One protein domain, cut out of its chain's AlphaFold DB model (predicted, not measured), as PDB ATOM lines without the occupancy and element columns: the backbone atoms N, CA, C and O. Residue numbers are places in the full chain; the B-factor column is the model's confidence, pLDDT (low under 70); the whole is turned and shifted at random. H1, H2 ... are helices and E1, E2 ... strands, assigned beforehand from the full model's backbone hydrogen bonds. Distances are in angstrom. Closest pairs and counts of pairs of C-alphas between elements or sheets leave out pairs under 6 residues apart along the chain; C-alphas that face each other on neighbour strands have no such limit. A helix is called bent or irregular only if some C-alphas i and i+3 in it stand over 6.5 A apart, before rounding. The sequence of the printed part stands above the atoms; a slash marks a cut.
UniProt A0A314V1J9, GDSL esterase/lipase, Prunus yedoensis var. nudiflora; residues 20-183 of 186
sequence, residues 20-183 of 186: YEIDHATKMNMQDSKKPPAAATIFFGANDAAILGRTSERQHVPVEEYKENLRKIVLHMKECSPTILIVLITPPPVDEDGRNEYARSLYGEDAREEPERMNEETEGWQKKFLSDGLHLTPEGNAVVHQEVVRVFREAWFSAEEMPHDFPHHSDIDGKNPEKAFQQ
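AT A GLANCE: This is residues 20 to 183 of the 186 residues of the protein "GDSL esterase/lipase" of Prunus yedoensis var. nudiflora (UniProt A0A314V1J9). A very small parallel sheet, E1 and E2, sits between two long helices, H2 on one side and H5 on the other, with H1 running beside H2. H3 and H4 lie toward one end of the long axis, and the unnamed stretch 155 to 177 leads away to the small helix H6 at the other end. The printed part has 164 residues with six named helices and two named strands, in the order H1, E1, H2, E2, H3, H4, H5, H6. The class is mostly helix, though only 79 residues, under half, are in named elements. The whole is loose, with a radius of gyration of the C-alphas of 21.6 A and spans of 72 by 34 by 29 A.

HOW THE PARTS SIT: H1, residues 20 to 31, and H2, residues 63 to 80, only just touch, with 3 pairs of C-alphas within 8 A; the closest are those of Met 30 and Cys 80, 6.8 A apart. They run the same way at a shallow tilt of 12 degrees, and H2 touches H1 with residues 73 to 80 alone. E1, residues 39 to 42, and E2, residues 85 to 88, are parallel neighbours at 16 degrees. N 40 and O 85 are 2.8 A apart and N 87 and O 40 2.9 A, both within hydrogen-bond range. E1, H2 and E2 form a strand-helix-strand unit, two parallel neighbour strands with a helix between them along the chain, and its crossover is right-handed. The closest C-alphas of H2 and E2, those of Val 74 and Ile 86, are 7.6 A apart. H3, residues 96 to 110, and H4, residues 125 to 129, are close but not clearly touching; their closest C-alphas, those of Gly 98 and Lys 127, are 7.7 A apart. H5, residues 138 to 154, touches H4 with residues 138 to 141 alone; the closest C-alphas, those of Phe 129 and Gly 140, are 4.0 A apart. The closest C-alphas of E2 and H5, those of Val 87 and Val 148, are 7.6 A apart. H6, residues 178 to 181, is apart from each other named element. In H1, H2, H4 and H5 every O i to N i+4 pair is within hydrogen-bond range; in H3 9 of 11 are, and H6 is too short for such a pair.

IN THESE COORDINATES: H1 begins at C-alpha 20 (-50.892, 23.571, -11.882) and is 16.7 A long. H2 is 26.1 A long and H5 24.3 A. H3, 16.7 A long, is irregular: C-alphas 106 and 109 are 9.6 A apart. H6 ends at C-alpha 181 (-48.564, 62.950, 1.127).

THE WHOLE: The C-alphas farthest apart, those of Glu 109 and Lys 175, are 72.6 A apart. The printed part has no cut. The links E1 to H2, H3 to H4 and H5 to H6 are long. The mean pLDDT of the printed part is 76.1, with residues 20 to 36, 91 to 94, 111 to 124 and 183 under 70.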
ATOM      1  N   TYR A  20     -49.798  22.921 -11.152       44.22
ATOM      2  CA  TYR A  20     -50.892  23.571 -11.882       44.22
ATOM      3  C   TYR A  20     -51.712  24.524 -11.008       44.22
ATOM      4  O   TYR A  20     -52.134  25.591 -11.451       44.22
ATOM      5  N   GLU A  21     -51.933  24.167  -9.750       51.00
ATOM      6  CA  GLU A  21     -52.625  25.023  -8.799       51.00
ATOM      7  C   GLU A  21     -51.745  26.178  -8.302       51.00
ATOM      8  O   GLU A  21     -52.273  27.259  -8.019       51.00
ATOM      9  N   ILE A  22     -50.421  25.983  -8.242       54.41
ATOM     10  CA  ILE A  22     -49.447  27.059  -8.003       54.41
ATOM     11  C   ILE A  22     -49.461  28.041  -9.178       54.41
ATOM     12  O   ILE A  22     -49.589  29.242  -8.951       54.41
ATOM     13  N   ASP A  23     -49.412  27.554 -10.420       51.81
ATOM     14  CA  ASP A  23     -49.514  28.376 -11.634       51.81
ATOM     15  C   ASP A  23     -50.802  29.217 -11.627       51.81
ATOM     16  O   ASP A  23     -50.772  30.445 -11.740       51.81
ATOM     17  N   HIS A  24     -51.943  28.585 -11.337       53.41
ATOM     18  CA  HIS A  24     -53.229  29.277 -11.263       53.41
ATOM     19  C   HIS A  24     -53.294  30.320 -10.131       53.41
ATOM     20  O   HIS A  24     -53.829  31.416 -10.317       53.41
ATOM     21  N   ALA A  25     -52.764  30.014  -8.943       50.72
ATOM     22  CA  ALA A  25     -52.765  30.959  -7.826       50.72
ATOM     23  C   ALA A  25     -51.722  32.079  -7.975       50.72
ATOM     24  O   ALA A  25     -51.957  33.191  -7.497       50.72
ATOM     25  N   THR A  26     -50.620  31.834  -8.686       54.12
ATOM     26  CA  THR A  26     -49.658  32.880  -9.059       54.12
ATOM     27  C   THR A  26     -50.299  33.852 -10.048       54.12
ATOM     28  O   THR A  26     -50.253  35.065  -9.838       54.12
ATOM     29  N   LYS A  27     -51.020  33.317 -11.043       52.81
ATOM     30  CA  LYS A  27     -51.775  34.092 -12.033       52.81
ATOM     31  C   LYS A  27     -52.803  35.028 -11.391       52.81
ATOM     32  O   LYS A  27     -52.837  36.207 -11.731       52.81
ATOM     33  N   MET A  28     -53.585  34.537 -10.423       48.09
ATOM     34  CA  MET A  28     -54.565  35.367  -9.703       48.09
ATOM     35  C   MET A  28     -53.915  36.456  -8.837       48.09
ATOM     36  O   MET A  28     -54.402  37.581  -8.802       48.09
ATOM     37  N   ASN A  29     -52.802  36.167  -8.160       53.88
ATOM     38  CA  ASN A  29     -52.204  37.124  -7.224       53.88
ATOM     39  C   ASN A  29     -51.342  38.206  -7.891       53.88
ATOM     40  O   ASN A  29     -51.260  39.316  -7.359       53.88
ATOM     41  N   MET A  30     -50.709  37.911  -9.032       54.88
ATOM     42  CA  MET A  30     -49.861  38.884  -9.731       54.88
ATOM     43  C   MET A  30     -50.641  39.797 -10.684       54.88
ATOM     44  O   MET A  30     -50.233  40.940 -10.875       54.88
ATOM     45  N   GLN A  31     -51.773  39.347 -11.237       52.19
ATOM     46  CA  GLN A  31     -52.587  40.164 -12.151       52.19
ATOM     47  C   GLN A  31     -53.441  41.224 -11.430       52.19
ATOM     48  O   GLN A  31     -53.736  42.259 -12.023       52.19
ATOM     49  N   ASP A  32     -53.773  41.022 -10.149       52.38
ATOM     50  CA  ASP A  32     -54.629  41.935  -9.367       52.38
ATOM     51  C   ASP A  32     -53.864  43.022  -8.580       52.38
ATOM     52  O   ASP A  32     -54.470  43.857  -7.901       52.38
ATOM     53  N   SER A  33     -52.526  43.054  -8.635       54.62
ATOM     54  CA  SER A  33     -51.720  44.062  -7.927       54.62
ATOM     55  C   SER A  33     -51.257  45.186  -8.860       54.62
ATOM     56  O   SER A  33     -50.510  44.949  -9.803       54.62
ATOM     57  N   LYS A  34     -51.611  46.445  -8.552       59.97
ATOM     58  CA  LYS A  34     -51.123  47.641  -9.280       59.97
ATOM     59  C   LYS A  34     -49.606  47.874  -9.158       59.97
ATOM     60  O   LYS A  34     -49.068  48.697  -9.890       59.97
ATOM     61  N   LYS A  35     -48.930  47.181  -8.235       67.25
ATOM     62  CA  LYS A  35     -47.470  47.171  -8.081       67.25
ATOM     63  C   LYS A  35     -46.994  45.709  -8.077       67.25
ATOM     64  O   LYS A  35     -47.387  44.973  -7.164       67.25
ATOM     65  N   PRO A  36     -46.216  45.257  -9.073       69.19
ATOM     66  CA  PRO A  36     -45.662  43.909  -9.061       69.19
ATOM     67  C   PRO A  36     -44.620  43.761  -7.938       69.19
ATOM     68  O   PRO A  36     -43.996  44.754  -7.553       69.19
ATOM     69  N   PRO A  37     -44.409  42.546  -7.403       74.25
ATOM     70  CA  PRO A  37     -43.378  42.312  -6.399       74.25
ATOM     71  C   PRO A  37     -41.979  42.595  -6.967       74.25
ATOM     72  O   PRO A  37     -41.680  42.276  -8.122       74.25
ATOM     73  N   ALA A  38     -41.122  43.188  -6.132       81.00
ATOM     74  CA  ALA A  38     -39.743  43.520  -6.484       81.00
ATOM     75  C   ALA A  38     -38.784  42.325  -6.327       81.00
ATOM     76  O   ALA A  38     -37.818  42.200  -7.078       81.00
ATOM     77  N   ALA A  39     -39.082  41.418  -5.397       84.38
ATOM     78  CA  ALA A  39     -38.304  40.214  -5.157       84.38
ATOM     79  C   ALA A  39     -39.196  39.044  -4.724       84.38
ATOM     80  O   ALA A  39     -40.326  39.253  -4.277       84.38
ATOM     81  N   ALA A  40     -38.687  37.821  -4.860       83.06
ATOM     82  CA  ALA A  40     -39.322  36.611  -4.364       83.06
ATOM     83  C   ALA A  40     -38.312  35.491  -4.088       83.06
ATOM     84  O   ALA A  40     -37.275  35.374  -4.744       83.06
ATOM     85  N   THR A  41     -38.671  34.618  -3.154       83.75
ATOM     86  CA  THR A  41     -37.974  33.371  -2.840       83.75
ATOM     87  C   THR A  41     -38.798  32.182  -3.336       83.75
ATOM     88  O   THR A  41     -40.017  32.148  -3.174       83.75
ATOM     89  N   ILE A  42     -38.150  31.186  -3.941       83.25
ATOM     90  CA  ILE A  42     -38.775  29.904  -4.300       83.25
ATOM     91  C   ILE A  42     -38.084  28.819  -3.484       83.25
ATOM     92  O   ILE A  42     -36.893  28.580  -3.668       83.25
ATOM     93  N   PHE A  43     -38.831  28.164  -2.594       84.19
ATOM     94  CA  PHE A  43     -38.300  27.184  -1.643       84.19
ATOM     95  C   PHE A  43     -39.056  25.847  -1.738       84.19
ATOM     96  O   PHE A  43     -39.752  25.433  -0.812       84.19
ATOM     97  N   PHE A  44     -38.956  25.197  -2.901       82.00
ATOM     98  CA  PHE A  44     -39.559  23.887  -3.194       82.00
ATOM     99  C   PHE A  44     -38.498  22.789  -3.319       82.00
ATOM    100  O   PHE A  44     -37.322  23.074  -3.536       82.00
ATOM    101  N   GLY A  45     -38.917  21.523  -3.255       78.50
ATOM    102  CA  GLY A  45     -38.053  20.367  -3.506       78.50
ATOM    103  C   GLY A  45     -37.956  19.377  -2.346       78.50
ATOM    104  O   GLY A  45     -37.606  18.223  -2.567       78.50
ATOM    105  N   ALA A  46     -38.266  19.790  -1.111       77.50
ATOM    106  CA  ALA A  46     -38.137  18.908   0.053       77.50
ATOM    107  C   ALA A  46     -39.088  17.703  -0.048       77.50
ATOM    108  O   ALA A  46     -38.694  16.569   0.222       77.50
ATOM    109  N   ASN A  47     -40.323  17.953  -0.483       80.06
ATOM    110  CA  ASN A  47     -41.349  16.932  -0.666       80.06
ATOM    111  C   ASN A  47     -41.212  16.226  -2.020       80.06
ATOM    112  O   ASN A  47     -41.318  15.007  -2.081       80.06
ATOM    113  N   ASP A  48     -40.918  16.986  -3.078       82.00
ATOM    114  CA  ASP A  48     -40.704  16.505  -4.448       82.00
ATOM    115  C   ASP A  48     -39.638  15.399  -4.508       82.00
ATOM    116  O   ASP A  48     -39.777  14.415  -5.232       82.00
ATOM    117  N   ALA A  49     -38.593  15.531  -3.687       80.88
ATOM    118  CA  ALA A  49     -37.508  14.564  -3.565       80.88
ATOM    119  C   ALA A  49     -37.871  13.298  -2.758       80.88
ATOM    120  O   ALA A  49     -36.980  12.502  -2.469       80.88
ATOM    121  N   ALA A  50     -39.137  13.097  -2.369       81.69
ATOM    122  CA  ALA A  50     -39.560  11.886  -1.670       81.69
ATOM    123  C   ALA A  50     -39.207  10.627  -2.474       81.69
ATOM    124  O   ALA A  50     -39.357  10.589  -3.692       81.69
ATOM    125  N   ILE A  51     -38.760   9.574  -1.792       80.19
ATOM    126  CA  ILE A  51     -38.364   8.317  -2.432       80.19
ATOM    127  C   ILE A  51     -39.592   7.415  -2.629       80.19
ATOM    128  O   ILE A  51     -40.415   7.245  -1.725       80.19
ATOM    129  N   LEU A  52     -39.702   6.809  -3.814       80.75
ATOM    130  CA  LEU A  52     -40.746   5.833  -4.133       80.75
ATOM    131  C   LEU A  52     -40.662   4.602  -3.220       80.75
ATOM    132  O   LEU A  52     -39.573   4.137  -2.887       80.75
ATOM    133  N   GLY A  53     -41.810   4.056  -2.815       79.56
ATOM    134  CA  GLY A  53     -41.859   2.939  -1.871       79.56
ATOM    135  C   GLY A  53     -41.607   3.333  -0.410       79.56
ATOM    136  O   GLY A  53     -41.445   2.451   0.438       79.56
ATOM    137  N   ARG A  54     -41.605   4.628  -0.070       76.81
ATOM    138  CA  ARG A  54     -41.537   5.133   1.316       76.81
ATOM    139  C   ARG A  54     -42.853   5.784   1.746       76.81
ATOM    140  O   ARG A  54     -43.760   5.979   0.943       76.81
ATOM    141  N   THR A  55     -42.952   6.141   3.024       76.50
ATOM    142  CA  THR A  55     -44.145   6.766   3.636       76.50
ATOM    143  C   THR A  55     -44.599   8.040   2.912       76.50
ATOM    144  O   THR A  55     -45.794   8.330   2.848       76.50
ATOM    145  N   SER A  56     -43.655   8.773   2.322       74.19
ATOM    146  CA  SER A  56     -43.893  10.039   1.625       74.19
ATOM    147  C   SER A  56     -44.011   9.907   0.099       74.19
ATOM    148  O   SER A  56     -44.101  10.935  -0.568       74.19
ATOM    149  N   GLU A  57     -44.045   8.694  -0.470       80.31
ATOM    150  CA  GLU A  57     -43.935   8.461  -1.926       80.31
ATOM    151  C   GLU A  57     -44.957   9.224  -2.778       80.31
ATOM    152  O   GLU A  57     -44.662   9.616  -3.902       80.31
ATOM    153  N   ARG A  58     -46.142   9.507  -2.223       78.19
ATOM    154  CA  ARG A  58     -47.199  10.287  -2.891       78.19
ATOM    155  C   ARG A  58     -46.791  11.721  -3.250       78.19
ATOM    156  O   ARG A  58     -47.506  12.374  -3.997       78.19
ATOM    157  N   GLN A  59     -45.714  12.224  -2.650       79.00
ATOM    158  CA  GLN A  59     -45.175  13.563  -2.885       79.00
ATOM    159  C   GLN A  59     -44.048  13.565  -3.924       79.00
ATOM    160  O   GLN A  59     -43.585  14.637  -4.297       79.00
ATOM    161  N   HIS A  60     -43.605  12.385  -4.373       81.62
ATOM    162  CA  HIS A  60     -42.506  12.259  -5.317       81.62
ATOM    163  C   HIS A  60     -42.827  12.961  -6.637       81.62
ATOM    164  O   HIS A  60     -43.855  12.691  -7.262       81.62
ATOM    165  N   VAL A  61     -41.892  13.792  -7.090       80.75
ATOM    166  CA  VAL A  61     -41.890  14.390  -8.422       80.75
ATOM    167  C   VAL A  61     -40.600  13.957  -9.124       80.75
ATOM    168  O   VAL A  61     -39.508  14.182  -8.593       80.75
ATOM    169  N   PRO A  62     -40.674  13.355 -10.326       86.62
ATOM    170  CA  PRO A  62     -39.485  13.011 -11.093       86.62
ATOM    171  C   PRO A  62     -38.594  14.233 -11.343       86.62
ATOM    172  O   PRO A  62     -39.083  15.323 -11.634       86.62
ATOM    173  N   VAL A  63     -37.272  14.048 -11.305       84.25
ATOM    174  CA  VAL A  63     -36.291  15.150 -11.411       84.25
ATOM    175  C   VAL A  63     -36.507  16.030 -12.648       84.25
ATOM    176  O   VAL A  63     -36.408  17.252 -12.559       84.25
ATOM    177  N   GLU A  64     -36.816  15.432 -13.800       86.38
ATOM    178  CA  GLU A  64     -37.067  16.191 -15.032       86.38
ATOM    179  C   GLU A  64     -38.361  17.011 -14.960       86.38
ATOM    180  O   GLU A  64     -38.402  18.145 -15.436       86.38
ATOM    181  N   GLU A  65     -39.393  16.488 -14.297       83.75
ATOM    182  CA  GLU A  65     -40.637  17.221 -14.064       83.75
ATOM    183  C   GLU A  65     -40.422  18.374 -13.073       83.75
ATOM    184  O   GLU A  65     -40.842  19.497 -13.340       83.75
ATOM    185  N   TYR A  66     -39.687  18.145 -11.981       80.81
ATOM    186  CA  TYR A  66     -39.329  19.185 -11.012       80.81
ATOM    187  C   TYR A  66     -38.567  20.350 -11.667       80.81
ATOM    188  O   TYR A  66     -38.910  21.516 -11.456       80.81
ATOM    189  N   LYS A  67     -37.576  20.053 -12.521       83.19
ATOM    190  CA  LYS A  67     -36.830  21.074 -13.279       83.19
ATOM    191  C   LYS A  67     -37.746  21.896 -14.179       83.19
ATOM    192  O   LYS A  67     -37.644  23.123 -14.203       83.19
ATOM    193  N   GLU A  68     -38.634  21.232 -14.915       84.06
ATOM    194  CA  GLU A  68     -39.564  21.909 -15.816       84.06
ATOM    195  C   GLU A  68     -40.583  22.758 -15.043       84.06
ATOM    196  O   GLU A  68     -40.900  23.878 -15.444       84.06
ATOM    197  N   ASN A  69     -41.040  22.276 -13.889       82.00
ATOM    198  CA  ASN A  69     -41.936  23.008 -13.002       82.00
ATOM    199  C   ASN A  69     -41.278  24.281 -12.454       82.00
ATOM    200  O   ASN A  69     -41.854  25.364 -12.565       82.00
ATOM    201  N   LEU A  70     -40.042  24.190 -11.949       82.12
ATOM    202  CA  LEU A  70     -39.279  25.366 -11.520       82.12
ATOM    203  C   LEU A  70     -39.072  26.360 -12.666       82.12
ATOM    204  O   LEU A  70     -39.245  27.565 -12.479       82.12
ATOM    205  N   ARG A  71     -38.736  25.866 -13.863       84.38
ATOM    206  CA  ARG A  71     -38.558  26.707 -15.051       84.38
ATOM    207  C   ARG A  71     -39.835  27.481 -15.380       84.38
ATOM    208  O   ARG A  71     -39.752  28.685 -15.613       84.38
ATOM    209  N   LYS A  72     -40.997  26.821 -15.371       81.25
ATOM    210  CA  LYS A  72     -42.300  27.463 -15.616       81.25
ATOM    211  C   LYS A  72     -42.603  28.552 -14.592       81.25
ATOM    212  O   LYS A  72     -42.952  29.658 -14.991       81.25
ATOM    213  N   ILE A  73     -42.396  28.274 -13.302       80.38
ATOM    214  CA  ILE A  73     -42.615  29.253 -12.224       80.38
ATOM    215  C   ILE A  73     -41.727  30.487 -12.436       80.38
ATOM    216  O   ILE A  73     -42.223  31.613 -12.452       80.38
ATOM    217  N   VAL A  74     -40.424  30.291 -12.663       84.12
ATOM    218  CA  VAL A  74     -39.470  31.396 -12.868       84.12
ATOM    219  C   VAL A  74     -39.827  32.230 -14.100       84.12
ATOM    220  O   VAL A  74     -39.838  33.459 -14.022       84.12
ATOM    221  N   LEU A  75     -40.125  31.579 -15.230       86.25
ATOM    222  CA  LEU A  75     -40.511  32.271 -16.461       86.25
ATOM    223  C   LEU A  75     -41.781  33.094 -16.253       86.25
ATOM    224  O   LEU A  75     -41.809  34.264 -16.620       86.25
ATOM    225  N   HIS A  76     -42.785  32.527 -15.590       79.00
ATOM    226  CA  HIS A  76     -44.036  33.221 -15.322       79.00
ATOM    227  C   HIS A  76     -43.849  34.465 -14.437       79.00
ATOM    228  O   HIS A  76     -44.384  35.536 -14.730       79.00
ATOM    229  N   MET A  77     -43.039  34.365 -13.380       80.12
ATOM    230  CA  MET A  77     -42.728  35.512 -12.518       80.12
ATOM    231  C   MET A  77     -41.998  36.617 -13.290       80.12
ATOM    232  O   MET A  77     -42.284  37.797 -13.091       80.12
ATOM    233  N   LYS A  78     -41.099  36.241 -14.208       84.25
ATOM    234  CA  LYS A  78     -40.402  37.175 -15.103       84.25
ATOM    235  C   LYS A  78     -41.313  37.794 -16.160       84.25
ATOM    236  O   LYS A  78     -41.110  38.952 -16.507       84.25
ATOM    237  N   GLU A  79     -42.316  37.073 -16.653       84.69
ATOM    238  CA  GLU A  79     -43.340  37.633 -17.544       84.69
ATOM    239  C   GLU A  79     -44.195  38.684 -16.824       84.69
ATOM    240  O   GLU A  79     -44.474  39.741 -17.388       84.69
ATOM    241  N   CYS A  80     -44.572  38.427 -15.567       78.06
ATOM    242  CA  CYS A  80     -45.362  39.363 -14.762       78.06
ATOM    243  C   CYS A  80     -44.547  40.577 -14.293       78.06
ATOM    244  O   CYS A  80     -45.074  41.684 -14.197       78.06
ATOM    245  N   SER A  81     -43.269  40.372 -13.972       81.31
ATOM    246  CA  SER A  81     -42.362  41.407 -13.482       81.31
ATOM    247  C   SER A  81     -40.957  41.171 -14.045       81.31
ATOM    248  O   SER A  81     -40.159  40.450 -13.444       81.31
ATOM    249  N   PRO A  82     -40.605  41.771 -15.197       87.56
ATOM    250  CA  PRO A  82     -39.311  41.531 -15.845       87.56
ATOM    251  C   PRO A  82     -38.102  41.829 -14.946       87.56
ATOM    252  O   PRO A  82     -37.056  41.179 -15.051       87.56
ATOM    253  N   THR A  83     -38.263  42.777 -14.021       85.44
ATOM    254  CA  THR A  83     -37.231  43.231 -13.084       85.44
ATOM    255  C   THR A  83     -37.238  42.493 -11.746       85.44
ATOM    256  O   THR A  83     -36.389  42.796 -10.916       85.44
ATOM    257  N   ILE A  84     -38.144  41.533 -11.513       86.06
ATOM    258  CA  ILE A  84     -38.197  40.808 -10.234       86.06
ATOM    259  C   ILE A  84     -36.886  40.073  -9.959       86.06
ATOM    260  O   ILE A  84     -36.344  39.385 -10.832       86.06
ATOM    261  N   LEU A  85     -36.392  40.183  -8.734       86.62
ATOM    262  CA  LEU A  85     -35.281  39.379  -8.246       86.62
ATOM    263  C   LEU A  85     -35.809  38.051  -7.691       86.62
ATOM    264  O   LEU A  85     -36.698  38.044  -6.847       86.62
ATOM    265  N   ILE A  86     -35.285  36.922  -8.169       87.19
ATOM    266  CA  ILE A  86     -35.740  35.589  -7.749       87.19
ATOM    267  C   ILE A  86     -34.573  34.858  -7.096       87.19
ATOM    268  O   ILE A  86     -33.538  34.666  -7.732       87.19
ATOM    269  N   VAL A  87     -34.767  34.417  -5.854       86.38
ATOM    270  CA  VAL A  87     -33.819  33.577  -5.114       86.38
ATOM    271  C   VAL A  87     -34.385  32.164  -5.029       86.38
ATOM    272  O   VAL A  87     -35.444  31.942  -4.445       86.38
ATOM    273  N   LEU A  88     -33.684  31.201  -5.628       85.50
ATOM    274  CA  LEU A  88     -34.005  29.782  -5.488       85.50
ATOM    275  C   LEU A  88     -33.317  29.243  -4.234       85.50
ATOM    276  O   LEU A  88     -32.100  29.353  -4.107       85.50
ATOM    277  N   ILE A  89     -34.090  28.652  -3.332       82.56
ATOM    278  CA  ILE A  89     -33.589  28.029  -2.109       82.56
ATOM    279  C   ILE A  89     -33.725  26.521  -2.283       82.56
ATOM    280  O   ILE A  89     -34.829  25.994  -2.436       82.56
ATOM    281  N   THR A  90     -32.594  25.824  -2.285       76.38
ATOM    282  CA  THR A  90     -32.581  24.362  -2.319       76.38
ATOM    283  C   THR A  90     -33.057  23.805  -0.977       76.38
ATOM    284  O   THR A  90     -32.762  24.412   0.056       76.38
ATOM    285  N   PRO A  91     -33.761  22.658  -0.950       69.94
ATOM    286  CA  PRO A  91     -34.165  22.014   0.295       69.94
ATOM    287  C   PRO A  91     -32.971  21.849   1.236       69.94
ATOM    288  O   PRO A  91     -31.907  21.427   0.769       69.94
ATOM    289  N   PRO A  92     -33.122  22.162   2.534       64.50
ATOM    290  CA  PRO A  92     -32.078  21.862   3.482       64.50
ATOM    291  C   PRO A  92     -31.903  20.336   3.581       64.50
ATOM    292  O   PRO A  92     -32.804  19.568   3.215       64.50
ATOM    293  N   PRO A  93     -30.749  19.892   4.085       64.81
ATOM    294  CA  PRO A  93     -30.520  18.497   4.436       64.81
ATOM    295  C   PRO A  93     -31.587  18.003   5.427       64.81
ATOM    296  O   PRO A  93     -32.257  18.806   6.083       64.81
ATOM    297  N   VAL A  94     -31.762  16.685   5.549       69.19
ATOM    298  CA  VAL A  94     -32.685  16.076   6.525       69.19
ATOM    299  C   VAL A  94     -31.928  15.291   7.579       69.19
ATOM    300  O   VAL A  94     -30.899  14.681   7.293       69.19
ATOM    301  N   ASP A  95     -32.447  15.336   8.804       71.19
ATOM    302  CA  ASP A  95     -32.003  14.467   9.886       71.19
ATOM    303  C   ASP A  95     -32.743  13.138   9.810       71.19
ATOM    304  O   ASP A  95     -33.890  13.031  10.242       71.19
ATOM    305  N   GLU A  96     -32.081  12.127   9.264       70.81
ATOM    306  CA  GLU A  96     -32.670  10.802   9.091       70.81
ATOM    307  C   GLU A  96     -33.074  10.156  10.421       70.81
ATOM    308  O   GLU A  96     -34.156   9.578  10.529       70.81
ATOM    309  N   ASP A  97     -32.255  10.295  11.465       71.81
ATOM    310  CA  ASP A  97     -32.532   9.669  12.761       71.81
ATOM    311  C   ASP A  97     -33.745  10.318  13.436       71.81
ATOM    312  O   ASP A  97     -34.669   9.616  13.869       71.81
ATOM    313  N   GLY A  98     -33.788  11.655  13.460       71.75
ATOM    314  CA  GLY A  98     -34.932  12.412  13.974       71.75
ATOM    315  C   GLY A  98     -36.202  12.177  13.155       71.75
ATOM    316  O   GLY A  98     -37.290  12.013  13.715       71.75
ATOM    317  N   ARG A  99     -36.074  12.070  11.829       73.12
ATOM    318  CA  ARG A  99     -37.197  11.785  10.932       73.12
ATOM    319  C   ARG A  99     -37.774  10.391  11.169       73.12
ATOM    320  O   ARG A  99     -39.000  10.244  11.204       73.12
ATOM    321  N   ASN A 100     -36.914   9.395  11.373       73.88
ATOM    322  CA  ASN A 100     -37.300   8.026  11.712       73.88
ATOM    323  C   ASN A 100     -37.976   7.952  13.089       73.88
ATOM    324  O   ASN A 100     -38.994   7.276  13.241       73.88
ATOM    325  N   GLU A 101     -37.460   8.668  14.092       79.44
ATOM    326  CA  GLU A 101     -38.094   8.768  15.412       79.44
ATOM    327  C   GLU A 101     -39.493   9.388  15.319       79.44
ATOM    328  O   GLU A 101     -40.458   8.829  15.848       79.44
ATOM    329  N   TYR A 102     -39.634  10.480  14.565       78.38
ATOM    330  CA  TYR A 102     -40.930  11.108  14.335       78.38
ATOM    331  C   TYR A 102     -41.892  10.183  13.572       78.38
ATOM    332  O   TYR A 102     -43.051  10.042  13.965       78.38
ATOM    333  N   ALA A 103     -41.425   9.486  12.531       76.12
ATOM    334  CA  ALA A 103     -42.231   8.509  11.800       76.12
ATOM    335  C   ALA A 103     -42.724   7.371  12.712       76.12
ATOM    336  O   ALA A 103     -43.911   7.050  12.679       76.12
ATOM    337  N   ARG A 104     -41.866   6.820  13.582       81.12
ATOM    338  CA  ARG A 104     -42.263   5.823  14.596       81.12
ATOM    339  C   ARG A 104     -43.287   6.379  15.581       81.12
ATOM    340  O   ARG A 104     -44.227   5.671  15.931       81.12
ATOM    341  N   SER A 105     -43.155   7.645  15.985       80.88
ATOM    342  CA  SER A 105     -44.124   8.297  16.880       80.88
ATOM    343  C   SER A 105     -45.530   8.410  16.267       80.88
ATOM    344  O   SER A 105     -46.516   8.376  16.999       80.88
ATOM    345  N   LEU A 106     -45.628   8.510  14.933       79.19
ATOM    346  CA  LEU A 106     -46.897   8.634  14.210       79.19
ATOM    347  C   LEU A 106     -47.476   7.291  13.754       79.19
ATOM    348  O   LEU A 106     -48.693   7.117  13.775       79.19
ATOM    349  N   TYR A 107     -46.620   6.376  13.299       76.94
ATOM    350  CA  TYR A 107     -47.027   5.173  12.566       76.94
ATOM    351  C   TYR A 107     -46.687   3.857  13.285       76.94
ATOM    352  O   TYR A 107     -47.098   2.799  12.822       76.94
ATOM    353  N   GLY A 108     -45.980   3.886  14.420       80.31
ATOM    354  CA  GLY A 108     -45.649   2.677  15.182       80.31
ATOM    355  C   GLY A 108     -44.823   1.669  14.373       80.31
ATOM    356  O   GLY A 108     -43.839   2.046  13.740       80.31
ATOM    357  N   GLU A 109     -45.228   0.393  14.390       75.44
ATOM    358  CA  GLU A 109     -44.558  -0.699  13.654       75.44
ATOM    359  C   GLU A 109     -44.651  -0.559  12.123       75.44
ATOM    360  O   GLU A 109     -43.854  -1.161  11.406       75.44
ATOM    361  N   ASP A 110     -45.568   0.271  11.612       74.00
ATOM    362  CA  ASP A 110     -45.723   0.519  10.173       74.00
ATOM    363  C   ASP A 110     -44.725   1.566   9.630       74.00
ATOM    364  O   ASP A 110     -44.702   1.856   8.426       74.00
ATOM    365  N   ALA A 111     -43.890   2.160  10.491       69.81
ATOM    366  CA  ALA A 111     -42.861   3.109  10.082       69.81
ATOM    367  C   ALA A 111     -41.750   2.405   9.276       69.81
ATOM    368  O   ALA A 111     -41.043   1.537   9.782       69.81
ATOM    369  N   ARG A 112     -41.564   2.796   8.008       63.19
ATOM    370  CA  ARG A 112     -40.464   2.287   7.170       63.19
ATOM    371  C   ARG A 112     -39.157   3.016   7.513       63.19
ATOM    372  O   ARG A 112     -39.081   4.223   7.315       63.19
ATOM    373  N   GLU A 113     -38.153   2.276   7.987       57.34
ATOM    374  CA  GLU A 113     -36.858   2.784   8.480       57.34
ATOM    375  C   GLU A 113     -35.787   2.885   7.387       57.34
ATOM    376  O   GLU A 113     -34.786   2.169   7.418       57.34
ATOM    377  N   GLU A 114     -35.976   3.739   6.383       55.53
ATOM    378  CA  GLU A 114     -34.927   3.931   5.381       55.53
ATOM    379  C   GLU A 114     -34.754   5.381   4.964       55.53
ATOM    380  O   GLU A 114     -35.746   6.110   4.909       55.53
ATOM    381  N   PRO A 115     -33.498   5.775   4.664       53.69
ATOM    382  CA  PRO A 115     -33.124   7.171   4.557       53.69
ATOM    383  C   PRO A 115     -33.918   7.874   3.461       53.69
ATOM    384  O   PRO A 115     -34.023   7.364   2.341       53.69
ATOM    385  N   GLU A 116     -34.485   9.035   3.788       53.69
ATOM    386  CA  GLU A 116     -35.260   9.856   2.866       53.69
ATOM    387  C   GLU A 116     -34.337  10.607   1.881       53.69
ATOM    388  O   GLU A 116     -34.770  10.781   0.741       53.69
ATOM    389  N   ARG A 117     -33.093  11.015   2.245       57.31
ATOM    390  CA  ARG A 117     -32.051  11.662   1.384       57.31
ATOM    391  C   ARG A 117     -30.603  11.452   1.922       57.31
ATOM    392  O   ARG A 117     -30.405  11.007   3.042       57.31
ATOM    393  N   MET A 118     -29.558  11.766   1.135       41.41
ATOM    394  CA  MET A 118     -28.135  11.651   1.541       41.41
ATOM    395  C   MET A 118     -27.395  12.979   1.313       41.41
ATOM    396  O   MET A 118     -27.133  13.316   0.162       41.41
ATOM    397  N   ASN A 119     -27.026  13.691   2.385       52.62
ATOM    398  CA  ASN A 119     -26.201  14.909   2.335       52.62
ATOM    399  C   ASN A 119     -25.071  14.854   3.391       52.62
ATOM    400  O   ASN A 119     -25.224  14.211   4.432       52.62
ATOM    401  N   GLU A 120     -23.943  15.518   3.112       50.56
ATOM    402  CA  GLU A 120     -22.778  15.645   4.006       50.56
ATOM    403  C   GLU A 120     -22.923  16.854   4.938       50.56
ATOM    404  O   GLU A 120     -23.097  17.973   4.465       50.56
ATOM    405  N   GLU A 121     -22.793  16.652   6.254       56.97
ATOM    406  CA  GLU A 121     -23.120  17.679   7.249       56.97
ATOM    407  C   GLU A 121     -22.123  17.789   8.415       56.97
ATOM    408  O   GLU A 121     -21.317  16.893   8.672       56.97
ATOM    409  N   THR A 122     -22.215  18.894   9.164       55.12
ATOM    410  CA  THR A 122     -21.427  19.175  10.380       55.12
ATOM    411  C   THR A 122     -22.147  18.701  11.644       55.12
ATOM    412  O   THR A 122     -23.311  19.004  11.840       55.12
ATOM    413  N   GLU A 123     -21.474  17.980  12.538       63.09
ATOM    414  CA  GLU A 123     -22.082  17.317  13.708       63.09
ATOM    415  C   GLU A 123     -23.026  18.217  14.553       63.09
ATOM    416  O   GLU A 123     -22.634  19.279  15.039       63.09
ATOM    417  N   GLY A 124     -24.282  17.787  14.759       67.38
ATOM    418  CA  GLY A 124     -25.237  18.400  15.700       67.38
ATOM    419  C   GLY A 124     -26.191  19.462  15.132       67.38
ATOM    420  O   GLY A 124     -27.074  19.928  15.859       67.38
ATOM    421  N   TRP A 125     -26.065  19.831  13.855       74.25
ATOM    422  CA  TRP A 125     -26.962  20.788  13.186       74.25
ATOM    423  C   TRP A 125     -28.429  20.324  13.187       74.25
ATOM    424  O   TRP A 125     -29.333  21.137  13.391       74.25
ATOM    425  N   GLN A 126     -28.650  19.014  13.048       73.94
ATOM    426  CA  GLN A 126     -29.956  18.368  12.933       73.94
ATOM    427  C   GLN A 126     -30.904  18.771  14.063       73.94
ATOM    428  O   GLN A 126     -31.968  19.340  13.842       73.94
ATOM    429  N   LYS A 127     -30.467  18.538  15.303       74.50
ATOM    430  CA  LYS A 127     -31.268  18.750  16.517       74.50
ATOM    431  C   LYS A 127     -31.457  20.223  16.851       74.50
ATOM    432  O   LYS A 127     -32.354  20.578  17.610       74.50
ATOM    433  N   LYS A 128     -30.568  21.076  16.342       80.25
ATOM    434  CA  LYS A 128     -30.610  22.517  16.584       80.25
ATOM    435  C   LYS A 128     -31.552  23.219  15.611       80.25
ATOM    436  O   LYS A 128     -32.258  24.146  16.006       80.25
ATOM    437  N   PHE A 129     -31.533  22.807  14.346       82.50
ATOM    438  CA  PHE A 129     -32.206  23.524  13.270       82.50
ATOM    439  C   PHE A 129     -33.466  22.836  12.755       82.50
ATOM    440  O   PHE A 129     -34.226  23.495  12.049       82.50
ATOM    441  N   LEU A 130     -33.730  21.577  13.126       83.50
ATOM    442  CA  LEU A 130     -34.931  20.837  12.730       83.50
ATOM    443  C   LEU A 130     -35.750  20.395  13.951       83.50
ATOM    444  O   LEU A 130     -35.199  19.950  14.952       83.50
ATOM    445  N   SER A 131     -37.076  20.529  13.873       81.38
ATOM    446  CA  SER A 131     -37.996  20.180  14.966       81.38
ATOM    447  C   SER A 131     -38.443  18.718  14.943       81.38
ATOM    448  O   SER A 131     -38.718  18.148  15.992       81.38
ATOM    449  N   ASP A 132     -38.556  18.128  13.752       76.81
ATOM    450  CA  ASP A 132     -39.048  16.759  13.510       76.81
ATOM    451  C   ASP A 132     -38.187  16.007  12.475       76.81
ATOM    452  O   ASP A 132     -38.631  15.062  11.820       76.81
ATOM    453  N   GLY A 133     -36.956  16.489  12.287       74.44
ATOM    454  CA  GLY A 133     -36.020  16.015  11.275       74.44
ATOM    455  C   GLY A 133     -36.286  16.509   9.851       74.44
ATOM    456  O   GLY A 133     -35.499  16.189   8.966       74.44
ATOM    457  N   LEU A 134     -37.324  17.326   9.616       76.69
ATOM    458  CA  LEU A 134     -37.618  17.939   8.310       76.69
ATOM    459  C   LEU A 134     -37.938  19.441   8.393       76.69
ATOM    460  O   LEU A 134     -37.457  20.227   7.578       76.69
ATOM    461  N   HIS A 135     -38.772  19.853   9.344       80.44
ATOM    462  CA  HIS A 135     -39.210  21.236   9.498       80.44
ATOM    463  C   HIS A 135     -38.220  22.051  10.323       80.44
ATOM    464  O   HIS A 135     -37.736  21.592  11.353       80.44
ATOM    465  N   LEU A 136     -37.960  23.285   9.888       81.94
ATOM    466  CA  LEU A 136     -37.039  24.192  10.566       81.94
ATOM    467  C   LEU A 136     -37.572  24.637  11.937       81.94
ATOM    468  O   LEU A 136     -38.723  25.069  12.049       81.94
ATOM    469  N   THR A 137     -36.705  24.634  12.949       84.88
ATOM    470  CA  THR A 137     -36.914  25.338  14.228       84.88
ATOM    471  C   THR A 137     -36.872  26.859  14.023       84.88
ATOM    472  O   THR A 137     -36.441  27.324  12.960       84.88
ATOM    473  N   PRO A 138     -37.275  27.687  15.005       86.88
ATOM    474  CA  PRO A 138     -37.055  29.134  14.940       86.88
ATOM    475  C   PRO A 138     -35.597  29.507  14.618       86.88
ATOM    476  O   PRO A 138     -35.350  30.371  13.780       86.88
ATOM    477  N   GLU A 139     -34.630  28.800  15.203       84.19
ATOM    478  CA  GLU A 139     -33.202  28.966  14.934       84.19
ATOM    479  C   GLU A 139     -32.833  28.564  13.501       84.19
ATOM    480  O   GLU A 139     -32.058  29.265  12.854       84.19
ATOM    481  N   GLY A 140     -33.403  27.472  12.981       83.81
ATOM    482  CA  GLY A 140     -33.210  27.059  11.587       83.81
ATOM    483  C   GLY A 140     -33.739  28.101  10.600       83.81
ATOM    484  O   GLY A 140     -33.072  28.437   9.623       83.81
ATOM    485  N   ASN A 141     -34.900  28.691  10.893       85.25
ATOM    486  CA  ASN A 141     -35.448  29.785  10.088       85.25
ATOM    487  C   ASN A 141     -34.604  31.052  10.169       85.25
ATOM    488  O   ASN A 141     -34.466  31.739   9.162       85.25
ATOM    489  N   ALA A 142     -34.013  31.354  11.328       82.12
ATOM    490  CA  ALA A 142     -33.120  32.498  11.464       82.12
ATOM    491  C   ALA A 142     -31.893  32.374  10.546       82.12
ATOM    492  O   ALA A 142     -31.499  33.366   9.935       82.12
ATOM    493  N   VAL A 143     -31.330  31.167  10.397       83.56
ATOM    494  CA  VAL A 143     -30.237  30.907   9.446       83.56
ATOM    495  C   VAL A 143     -30.706  31.131   8.008       83.56
ATOM    496  O   VAL A 143     -30.084  31.903   7.286       83.56
ATOM    497  N   VAL A 144     -31.835  30.537   7.601       84.00
ATOM    498  CA  VAL A 144     -32.380  30.736   6.242       84.00
ATOM    499  C   VAL A 144     -32.644  32.215   5.957       84.00
ATOM    500  O   VAL A 144     -32.252  32.713   4.906       84.00
ATOM    501  N   HIS A 145     -33.256  32.938   6.896       83.75
ATOM    502  CA  HIS A 145     -33.499  34.374   6.770       83.75
ATOM    503  C   HIS A 145     -32.187  35.157   6.594       83.75
ATOM    504  O   HIS A 145     -32.091  35.995   5.701       83.75
ATOM    505  N   GLN A 146     -31.158  34.875   7.402       83.06
ATOM    506  CA  GLN A 146     -29.848  35.526   7.274       83.06
ATOM    507  C   GLN A 146     -29.219  35.292   5.894       83.06
ATOM    508  O   GLN A 146     -28.716  36.238   5.287       83.06
ATOM    509  N   GLU A 147     -29.285  34.063   5.381       85.81
ATOM    510  CA  GLU A 147     -28.762  33.712   4.058       85.81
ATOM    511  C   GLU A 147     -29.543  34.405   2.931       85.81
ATOM    512  O   GLU A 147     -28.938  34.980   2.027       85.81
ATOM    513  N   VAL A 148     -30.879  34.429   3.007       85.31
ATOM    514  CA  VAL A 148     -31.739  35.122   2.032       85.31
ATOM    515  C   VAL A 148     -31.446  36.623   2.009       85.31
ATOM    516  O   VAL A 148     -31.241  37.191   0.936       85.31
ATOM    517  N   VAL A 149     -31.359  37.265   3.178       83.06
ATOM    518  CA  VAL A 149     -31.012  38.692   3.287       83.06
ATOM    519  C   VAL A 149     -29.616  38.963   2.731       83.06
ATOM    520  O   VAL A 149     -29.424  39.958   2.030       83.06
ATOM    521  N   ARG A 150     -28.639  38.083   2.997       84.19
ATOM    522  CA  ARG A 150     -27.288  38.213   2.437       84.19
ATOM    523  C   ARG A 150     -27.323  38.181   0.909       84.19
ATOM    524  O   ARG A 150     -26.770  39.083   0.286       84.19
ATOM    525  N   VAL A 151     -28.008  37.199   0.320       85.88
ATOM    526  CA  VAL A 151     -28.133  37.056  -1.141       85.88
ATOM    527  C   VAL A 151     -28.825  38.272  -1.761       85.88
ATOM    528  O   VAL A 151     -28.373  38.775  -2.789       85.88
ATOM    529  N   PHE A 152     -29.882  38.795  -1.133       84.50
ATOM    530  CA  PHE A 152     -30.526  40.020  -1.609       84.50
ATOM    531  C   PHE A 152     -29.589  41.229  -1.560       84.50
ATOM    532  O   PHE A 152     -29.484  41.963  -2.544       84.50
ATOM    533  N   ARG A 153     -28.830  41.396  -0.475       84.25
ATOM    534  CA  ARG A 153     -27.852  42.483  -0.348       84.25
ATOM    535  C   ARG A 153     -26.742  42.394  -1.399       84.25
ATOM    536  O   ARG A 153     -26.377  43.416  -1.972       84.25
ATOM    537  N   GLU A 154     -26.228  41.198  -1.682       86.06
ATOM    538  CA  GLU A 154     -25.235  40.967  -2.748       86.06
ATOM    539  C   GLU A 154     -25.780  41.315  -4.143       86.06
ATOM    540  O   GLU A 154     -25.025  41.723  -5.026       86.06
ATOM    541  N   ALA A 155     -27.097  41.213  -4.329       83.50
ATOM    542  CA  ALA A 155     -27.802  41.636  -5.533       83.50
ATOM    543  C   ALA A 155     -28.202  43.129  -5.528       83.50
ATOM    544  O   ALA A 155     -28.999  43.537  -6.375       83.50
ATOM    545  N   TRP A 156     -27.664  43.938  -4.604       81.94
ATOM    546  CA  TRP A 156     -28.020  45.353  -4.404       81.94
ATOM    547  C   TRP A 156     -29.515  45.580  -4.151       81.94
ATOM    548  O   TRP A 156     -30.099  46.569  -4.591       81.94
ATOM    549  N   PHE A 157     -30.148  44.637  -3.456       80.94
ATOM    550  CA  PHE A 157     -31.532  44.730  -3.022       80.94
ATOM    551  C   PHE A 157     -31.568  44.724  -1.490       80.94
ATOM    552  O   PHE A 157     -31.460  43.671  -0.863       80.94
ATOM    553  N   SER A 158     -31.677  45.901  -0.870       77.06
ATOM    554  CA  SER A 158     -31.764  46.036   0.590       77.06
ATOM    555  C   SER A 158     -33.004  46.818   1.002       77.06
ATOM    556  O   SER A 158     -33.408  47.761   0.325       77.06
ATOM    557  N   ALA A 159     -33.608  46.427   2.123       73.69
ATOM    558  CA  ALA A 159     -34.787  47.107   2.651       73.69
ATOM    559  C   ALA A 159     -34.465  48.554   3.063       73.69
ATOM    560  O   ALA A 159     -35.329  49.421   2.990       73.69
ATOM    561  N   GLU A 160     -33.222  48.821   3.463       76.31
ATOM    562  CA  GLU A 160     -32.745  50.138   3.885       76.31
ATOM    563  C   GLU A 160     -32.627  51.140   2.726       76.31
ATOM    564  O   GLU A 160     -32.734  52.345   2.944       76.31
ATOM    565  N   GLU A 161     -32.419  50.655   1.502       78.50
ATOM    566  CA  GLU A 161     -32.330  51.482   0.290       78.50
ATOM    567  C   GLU A 161     -33.687  51.661  -0.406       78.50
ATOM    568  O   GLU A 161     -33.810  52.456  -1.342       78.50
ATOM    569  N   MET A 162     -34.718  50.933   0.034       75.50
ATOM    570  CA  MET A 162     -36.049  51.027  -0.555       75.50
ATOM    571  C   MET A 162     -36.746  52.334  -0.150       75.50
ATOM    572  O   MET A 162     -36.703  52.734   1.016       75.50
ATOM    573  N   PRO A 163     -37.451  52.999  -1.084       76.00
ATOM    574  CA  PRO A 163     -38.232  54.181  -0.758       76.00
ATOM    575  C   PRO A 163     -39.375  53.817   0.196       76.00
ATOM    576  O   PRO A 163     -40.052  52.803   0.022       76.00
ATOM    577  N   HIS A 164     -39.623  54.672   1.186       76.19
ATOM    578  CA  HIS A 164     -40.766  54.505   2.072       76.19
ATOM    579  C   HIS A 164     -42.084  54.718   1.315       76.19
ATOM    580  O   HIS A 164     -42.251  55.718   0.614       76.19
ATOM    581  N   ASP A 165     -43.051  53.817   1.519       75.81
ATOM    582  CA  ASP A 165     -44.405  53.944   0.953       75.81
ATOM    583  C   ASP A 165     -45.151  55.189   1.458       75.81
ATOM    584  O   ASP A 165     -46.077  55.659   0.802       75.81
ATOM    585  N   PHE A 166     -44.753  55.709   2.622       82.69
ATOM    586  CA  PHE A 166     -45.312  56.905   3.238       82.69
ATOM    587  C   PHE A 166     -44.195  57.814   3.761       82.69
ATOM    588  O   PHE A 166     -43.094  57.332   4.035       82.69
ATOM    589  N   PRO A 167     -44.468  59.114   3.944       85.50
ATOM    590  CA  PRO A 167     -43.518  60.038   4.551       85.50
ATOM    591  C   PRO A 167     -43.081  59.577   5.941       85.50
ATOM    592  O   PRO A 167     -43.867  58.985   6.690       85.50
ATOM    593  N   HIS A 168     -41.843  59.897   6.315       87.06
ATOM    594  CA  HIS A 168     -41.398  59.668   7.681       87.06
ATOM    595  C   HIS A 168     -42.201  60.563   8.638       87.06
ATOM    596  O   HIS A 168     -42.600  61.674   8.295       87.06
ATOM    597  N   HIS A 169     -42.450  60.096   9.863       88.62
ATOM    598  CA  HIS A 169     -43.303  60.818  10.815       88.62
ATOM    599  C   HIS A 169     -42.782  62.227  11.149       88.62
ATOM    600  O   HIS A 169     -43.578  63.109  11.461       88.62
ATOM    601  N   SER A 170     -41.464  62.455  11.062       91.12
ATOM    602  CA  SER A 170     -40.856  63.786  11.228       91.12
ATOM    603  C   SER A 170     -41.265  64.785  10.151       91.12
ATOM    604  O   SER A 170     -41.180  65.989  10.378       91.12
ATOM    605  N   ASP A 171     -41.693  64.292   8.991       88.50
ATOM    606  CA  ASP A 171     -42.000  65.101   7.813       88.50
ATOM    607  C   ASP A 171     -43.486  65.490   7.775       88.50
ATOM    608  O   ASP A 171     -43.918  66.287   6.938       88.50
ATOM    609  N   ILE A 172     -44.283  64.946   8.701       91.00
ATOM    610  CA  ILE A 172     -45.705  65.241   8.840       91.00
ATOM    611  C   ILE A 172     -45.868  66.483   9.722       91.00
ATOM    612  O   ILE A 172     -45.806  66.421  10.950       91.00
ATOM    613  N   ASP A 173     -46.133  67.627   9.090       90.69
ATOM    614  CA  ASP A 173     -46.580  68.827   9.800       90.69
ATOM    615  C   ASP A 173     -47.974  68.585  10.390       90.69
ATOM    616  O   ASP A 173     -48.961  68.498   9.663       90.69
ATOM    617  N   GLY A 174     -48.080  68.533  11.720       90.62
ATOM    618  CA  GLY A 174     -49.360  68.330  12.406       90.62
ATOM    619  C   GLY A 174     -50.419  69.400  12.106       90.62
ATOM    620  O   GLY A 174     -51.602  69.153  12.331       90.62
ATOM    621  N   LYS A 175     -50.030  70.577  11.595       93.94
ATOM    622  CA  LYS A 175     -50.974  71.620  11.162       93.94
ATOM    623  C   LYS A 175     -51.444  71.455   9.716       93.94
ATOM    624  O   LYS A 175     -52.518  71.954   9.404       93.94
ATOM    625  N   ASN A 176     -50.653  70.806   8.860       90.56
ATOM    626  CA  ASN A 176     -50.943  70.606   7.433       90.56
ATOM    627  C   ASN A 176     -50.448  69.221   6.964       90.56
ATOM    628  O   ASN A 176     -49.542  69.138   6.122       90.56
ATOM    629  N   PRO A 177     -50.985  68.120   7.518       88.94
ATOM    630  CA  PRO A 177     -50.463  66.778   7.271       88.94
ATOM    631  C   PRO A 177     -50.553  66.371   5.795       88.94
ATOM    632  O   PRO A 177     -49.713  65.615   5.316       88.94
ATOM    633  N   GLU A 178     -51.517  66.906   5.040       88.75
ATOM    634  CA  GLU A 178     -51.742  66.600   3.626       88.75
ATOM    635  C   GLU A 178     -50.548  66.939   2.725       88.75
ATOM    636  O   GLU A 178     -50.349  66.279   1.704       88.75
ATOM    637  N   LYS A 179     -49.718  67.919   3.105       86.56
ATOM    638  CA  LYS A 179     -48.546  68.317   2.312       86.56
ATOM    639  C   LYS A 179     -47.497  67.214   2.222       86.56
ATOM    640  O   LYS A 179     -46.853  67.090   1.183       86.56
ATOM    641  N   ALA A 180     -47.351  66.405   3.272       84.06
ATOM    642  CA  ALA A 180     -46.394  65.303   3.293       84.06
ATOM    643  C   ALA A 180     -46.768  64.215   2.267       84.06
ATOM    644  O   ALA A 180     -45.897  63.632   1.631       84.06
ATOM    645  N   PHE A 181     -48.065  63.996   2.031       81.50
ATOM    646  CA  PHE A 181     -48.564  62.950   1.127       81.50
ATOM    647  C   PHE A 181     -48.669  63.388  -0.344       81.50
ATOM    648  O   PHE A 181     -48.903  62.554  -1.214       81.50
ATOM    649  N   GLN A 182     -48.496  64.678  -0.652       72.06
ATOM    650  CA  GLN A 182     -48.564  65.197  -2.028       72.06
ATOM    651  C   GLN A 182     -47.245  65.052  -2.806       72.06
ATOM    652  O   GLN A 182     -47.254  65.135  -4.031       72.06
ATOM    653  N   GLN A 183     -46.116  64.830  -2.124       58.91
ATOM    654  CA  GLN A 183     -44.780  64.829  -2.740       58.91
ATOM    655  C   GLN A 183     -44.383  63.499  -3.411       58.91
ATOM    656  O   GLN A 183     -43.376  63.463  -4.108       58.91
TER     657      GLN A 183